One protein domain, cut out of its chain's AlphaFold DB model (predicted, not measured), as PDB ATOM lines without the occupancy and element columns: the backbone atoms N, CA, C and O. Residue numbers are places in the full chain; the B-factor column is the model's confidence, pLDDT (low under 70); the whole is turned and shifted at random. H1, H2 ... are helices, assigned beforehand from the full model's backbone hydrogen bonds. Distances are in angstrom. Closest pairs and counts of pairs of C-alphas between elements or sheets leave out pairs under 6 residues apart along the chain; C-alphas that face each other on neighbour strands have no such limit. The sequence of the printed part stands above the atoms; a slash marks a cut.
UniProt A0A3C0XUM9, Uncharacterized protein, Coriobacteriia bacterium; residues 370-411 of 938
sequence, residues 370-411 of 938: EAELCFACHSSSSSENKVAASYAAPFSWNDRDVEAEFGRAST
ATOM      1  N   GLU A 370     106.313  98.009  74.855       71.44
ATOM      2  CA  GLU A 370     105.294  98.968  75.305       71.44
ATOM      3  C   GLU A 370     104.416  99.529  74.163       71.44
ATOM      4  O   GLU A 370     103.219  99.742  74.343       71.44
ATOM      5  N   ALA A 371     104.988  99.687  72.966       79.62
ATOM      6  CA  ALA A 371     104.279 100.006  71.733       79.62
ATOM      7  C   ALA A 371     103.019  99.156  71.474       79.62
ATOM      8  O   ALA A 371     102.012  99.705  71.048       79.62
ATOM      9  N   GLU A 372     103.025  97.856  71.771       78.94
ATOM     10  CA  GLU A 372     101.887  96.948  71.577       78.94
ATOM     11  C   GLU A 372     100.697  97.309  72.475       78.94
ATOM     12  O   GLU A 372      99.552  97.263  72.021       78.94
ATOM     13  N   LEU A 373     100.950  97.745  73.719       82.25
ATOM     14  CA  LEU A 373      99.903  98.294  74.588       82.25
ATOM     15  C   LEU A 373      99.286  99.542  73.948       82.25
ATOM     16  O   LEU A 373      98.068  99.708  73.957       82.25
ATOM     17  N   CYS A 374     100.117 100.412  73.373       85.94
ATOM     18  CA  CYS A 374      99.640 101.602  72.680       85.94
ATOM     19  C   CYS A 374      98.833 101.226  71.427       85.94
ATOM     20  O   CYS A 374      97.745 101.759  71.220       85.94
ATOM     21  N   PHE A 375      99.324 100.294  70.607       85.81
ATOM     22  CA  PHE A 375      98.691  99.869  69.355       85.81
ATOM     23  C   PHE A 375      97.358  99.152  69.570       85.81
ATOM     24  O   PHE A 375      96.456  99.311  68.749       85.81
ATOM     25  N   ALA A 376      97.161  98.490  70.717       84.75
ATOM     26  CA  ALA A 376      95.860  97.943  71.105       84.75
ATOM     27  C   ALA A 376      94.731  98.998  71.092       84.75
ATOM     28  O   ALA A 376      93.569  98.643  70.892       84.75
ATOM     29  N   CYS A 377      95.065 100.286  71.239       86.12
ATOM     30  CA  CYS A 377      94.141 101.422  71.167       86.12
ATOM     31  C   CYS A 377      94.381 102.309  69.922       86.12
ATOM     32  O   CYS A 377      93.443 102.756  69.264       86.12
ATOM     33  N   HIS A 378      95.637 102.575  69.570       87.62
ATOM     34  CA  HIS A 378      96.020 103.572  68.562       87.62
ATOM     35  C   HIS A 378      96.209 103.009  67.139       87.62
ATOM     36  O   HIS A 378      96.809 103.677  66.294       87.62
ATOM     37  N   SER A 379      95.670 101.818  66.864       87.31
ATOM     38  CA  SER A 379      95.647 101.164  65.547       87.31
ATOM     39  C   SER A 379      94.253 101.193  64.920       87.31
ATOM     40  O   SER A 379      93.240 101.134  65.624       87.31
ATOM     41  N   SER A 380      94.167 101.233  63.588       87.25
ATOM     42  CA  SER A 380      92.887 101.102  62.870       87.25
ATOM     43  C   SER A 380      92.276  99.705  63.011       87.25
ATOM     44  O   SER A 380      91.075  99.529  62.799       87.25
ATOM     45  N   SER A 381      93.086  98.720  63.408       85.12
ATOM     46  CA  SER A 381      92.653  97.355  63.711       85.12
ATOM     47  C   SER A 381      92.137  97.171  65.145       85.12
ATOM     48  O   SER A 381      91.650  96.090  65.481       85.12
ATOM     49  N   SER A 382      92.217  98.210  65.988       85.31
ATOM     50  CA  SER A 382      91.808  98.142  67.390       85.31
ATOM     51  C   SER A 382      90.341  97.725  67.543       85.31
ATOM     52  O   SER A 382      89.435  98.293  66.929       85.31
ATOM     53  N   SER A 383      90.099  96.745  68.417       84.44
ATOM     54  CA  SER A 383      88.757  96.326  68.843       84.44
ATOM     55  C   SER A 383      88.320  96.959  70.169       84.44
ATOM     56  O   SER A 383      87.329  96.525  70.763       84.44
ATOM     57  N   GLU A 384      89.079  97.928  70.679       86.50
ATOM     58  CA  GLU A 384      88.820  98.565  71.964       86.50
ATOM     59  C   GLU A 384      87.520  99.389  71.930       86.50
ATOM     60  O   GLU A 384      87.275 100.171  71.014       86.50
ATOM     61  N   ASN A 385      86.669  99.208  72.944       86.81
ATOM     62  CA  ASN A 385      85.338  99.815  73.013       86.81
ATOM     63  C   ASN A 385      84.942 100.352  74.399       86.81
ATOM     64  O   ASN A 385      83.857 100.912  74.544       86.81
ATOM     65  N   LYS A 386      85.793 100.211  75.420       88.19
ATOM     66  CA  LYS A 386      85.569 100.733  76.778       88.19
ATOM     67  C   LYS A 386      86.235 102.096  76.919       88.19
ATOM     68  O   LYS A 386      87.141 102.301  77.731       88.19
ATOM     69  N   VAL A 387      85.756 103.010  76.092       88.25
ATOM     70  CA  VAL A 387      86.132 104.421  76.052       88.25
ATOM     71  C   VAL A 387      84.870 105.278  76.037       88.25
ATOM     72  O   VAL A 387      83.769 104.777  75.784       88.25
ATOM     73  N   ALA A 388      85.004 106.574  76.301       87.88
ATOM     74  CA  ALA A 388      83.872 107.488  76.226       87.88
ATOM     75  C   ALA A 388      83.243 107.551  74.824       87.88
ATOM     76  O   ALA A 388      83.901 107.368  73.803       87.88
ATOM     77  N   ALA A 389      81.939 107.846  74.775       83.38
ATOM     78  CA  ALA A 389      81.114 107.727  73.567       83.38
ATOM     79  C   ALA A 389      81.559 108.603  72.375       83.38
ATOM     80  O   ALA A 389      81.098 108.384  71.257       83.38
ATOM     81  N   SER A 390      82.415 109.605  72.599       82.69
ATOM     82  CA  SER A 390      82.975 110.480  71.562       82.69
ATOM     83  C   SER A 390      84.284 109.977  70.945       82.69
ATOM     84  O   SER A 390      84.777 110.611  70.017       82.69
ATOM     85  N   TYR A 391      84.846 108.871  71.435       82.00
ATOM     86  CA  TYR A 391      86.106 108.314  70.949       82.00
ATOM     87  C   TYR A 391      85.823 107.085  70.082       82.00
ATOM     88  O   TYR A 391      85.016 106.229  70.446       82.00
ATOM     89  N   ALA A 392      86.502 106.983  68.938       78.94
ATOM     90  CA  ALA A 392      86.435 105.829  68.043       78.94
ATOM     91  C   ALA A 392      87.831 105.454  67.526       78.94
ATOM     92  O   ALA A 392      88.698 106.320  67.401       78.94
ATOM     93  N   ALA A 393      88.033 104.168  67.228       76.94
ATOM     94  CA  ALA A 393      89.276 103.669  66.654       76.94
ATOM     95  C   ALA A 393      89.458 104.122  65.182       76.94
ATOM     96  O   ALA A 393      88.465 104.185  64.447       76.94
ATOM     97  N   PRO A 394      90.701 104.375  64.722       74.25
ATOM     98  CA  PRO A 394      91.911 104.486  65.540       74.25
ATOM     99  C   PRO A 394      91.832 105.726  66.439       74.25
ATOM    100  O   PRO A 394      91.526 106.807  65.932       74.25
ATOM    101  N   PHE A 395      92.147 105.597  67.738       80.06
ATOM    102  CA  PHE A 395      92.144 106.714  68.705       80.06
ATOM    103  C   PHE A 395      93.329 107.663  68.462       80.06
ATOM    104  O   PHE A 395      94.202 107.866  69.296       80.06
ATOM    105  N   SER A 396      93.430 108.163  67.245       66.94
ATOM    106  CA  SER A 396      94.661 108.597  66.616       66.94
ATOM    107  C   SER A 396      94.905 110.095  66.703       66.94
ATOM    108  O   SER A 396      94.000 110.912  66.861       66.94
ATOM    109  N   TRP A 397      96.168 110.469  66.518       62.41
ATOM    110  CA  TRP A 397      96.559 111.850  66.275       62.41
ATOM    111  C   TRP A 397      96.224 112.249  64.834       62.41
ATOM    112  O   TRP A 397      96.732 111.631  63.900       62.41
ATOM    113  N   ASN A 398      95.421 113.306  64.652       62.91
ATOM    114  CA  ASN A 398      95.007 113.832  63.340       62.91
ATOM    115  C   ASN A 398      94.494 112.739  62.380       62.91
ATOM    116  O   ASN A 398      94.887 112.717  61.213       62.91
ATOM    117  N   ASP A 399      93.678 111.816  62.896       66.12
ATOM    118  CA  ASP A 399      93.086 110.705  62.140       66.12
ATOM    119  C   ASP A 399      94.114 109.724  61.521       66.12
ATOM    120  O   ASP A 399      93.825 109.060  60.525       66.12
ATOM    121  N   ARG A 400      95.334 109.628  62.082       76.06
ATOM    122  CA  ARG A 400      96.405 108.731  61.599       76.06
ATOM    123  C   ARG A 400      96.566 107.463  62.429       76.06
ATOM    124  O   ARG A 400      96.876 107.533  63.612       76.06
ATOM    125  N   ASP A 401      96.513 106.305  61.792       85.38
ATOM    126  CA  ASP A 401      96.894 105.044  62.433       85.38
ATOM    127  C   ASP A 401      98.357 105.090  62.926       85.38
ATOM    128  O   ASP A 401      99.289 105.134  62.126       85.38
ATOM    129  N   VAL A 402      98.558 105.116  64.249       86.19
ATOM    130  CA  VAL A 402      99.884 105.295  64.860       86.19
ATOM    131  C   VAL A 402     100.761 104.070  64.614       86.19
ATOM    132  O   VAL A 402     101.953 104.223  64.357       86.19
ATOM    133  N   GLU A 403     100.179 102.870  64.641       87.12
ATOM    134  CA  GLU A 403     100.891 101.625  64.341       87.12
ATOM    135  C   GLU A 403     101.391 101.625  62.896       87.12
ATOM    136  O   GLU A 403     102.558 101.329  62.637       87.12
ATOM    137  N   ALA A 404     100.540 102.047  61.957       86.56
ATOM    138  CA  ALA A 404     100.923 102.147  60.553       86.56
ATOM    139  C   ALA A 404     102.065 103.154  60.327       86.56
ATOM    140  O   ALA A 404     102.960 102.893  59.524       86.56
ATOM    141  N   GLU A 405     102.073 104.285  61.041       84.69
ATOM    142  CA  GLU A 405     103.155 105.272  60.937       84.69
ATOM    143  C   GLU A 405     104.503 104.711  61.422       84.69
ATOM    144  O   GLU A 405     105.520 104.935  60.764       84.69
ATOM    145  N   PHE A 406     104.520 103.922  62.501       87.06
ATOM    146  CA  PHE A 406     105.738 103.254  62.982       87.06
ATOM    147  C   PHE A 406     106.146 102.016  62.158       87.06
ATOM    148  O   PHE A 406     107.234 101.477  62.367       87.06
ATOM    149  N   GLY A 407     105.327 101.605  61.185       86.25
ATOM    150  CA  GLY A 407     105.656 100.587  60.182       86.25
ATOM    151  C   GLY A 407     106.343 101.122  58.917       86.25
ATOM    152  O   GLY A 407     106.624 100.339  58.007       86.25
ATOM    153  N   ARG A 408     106.587 102.437  58.822       84.81
ATOM    154  CA  ARG A 408     107.219 103.073  57.651       84.81
ATOM    155  C   ARG A 408     108.729 102.817  57.565       84.81
ATOM    156  O   ARG A 408     109.336 102.262  58.476       84.81
ATOM    157  N   ALA A 409     109.333 103.243  56.452       83.56
ATOM    158  CA  ALA A 409     110.744 103.009  56.137       83.56
ATOM    159  C   ALA A 409     111.712 103.609  57.173       83.56
ATOM    160  O   ALA A 409     112.682 102.958  57.555       83.56
ATOM    161  N   SER A 410     111.442 104.829  57.643       83.69
ATOM    162  CA  SER A 410     112.221 105.492  58.689       83.69
ATOM    163  C   SER A 410     111.326 105.816  59.874       83.69
ATOM    164  O   SER A 410     110.371 106.580  59.742       83.69
ATOM    165  N   THR A 411     111.658 105.276  61.045       87.06
ATOM    166  CA  THR A 411     110.901 105.449  62.292       87.06
ATOM    167  C   THR A 411     111.849 105.476  63.492       87.06
ATOM    168  O   THR A 411     112.977 104.977  63.428       87.06
TER     169      THR A 411
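AT A GLANCE: This is residues 370 to 411 of the 938 residues of an uncharacterized protein of Coriobacteriia bacterium (UniProt A0A3C0XUM9). What shape is this? It has little regular structure: two short helices, H1 and H2, touch, and the long loop of residues 379 to 401 swings out to one side of them from the end of H1 and folds back to the start of H2. Ala 389 in that loop and Ala 409 after H2 mark the far ends. What is it made of? The printed part has 42 residues, 14 of them in H1 then H2, with no named strand: all helix. It is only just compact, close to loose, radius of gyration of the C-alphas 10.5 A, spanning 35 by 21 by 14 A.

HOW THE PARTS SIT: Where do the helices meet? H1, residues 370 to 378, and H2, residues 402 to 406, touch; their closest C-alphas, of His 378 and Val 402, are 5.6 A apart. And their backbones? Every O i to N i+4 pair is within hydrogen-bond range in H2, 4 of 5 in H1.

IN THESE COORDINATES: Where does H1 begin? C-alpha 370 is at (105.294, 98.968, 75.305), and H1 is 12.4 A long. Where does H2 end? C-alpha 406 is at (105.738, 103.254, 62.982), after 6.5 A.

THE WHOLE: How large is it? The C-alphas farthest apart, of Ala 389 and Ala 409, are 34.7 A apart. Any cut or weak place? The printed part has no cut, the link H1 to H2 is long, and residues 396 to 399 have pLDDT under 70.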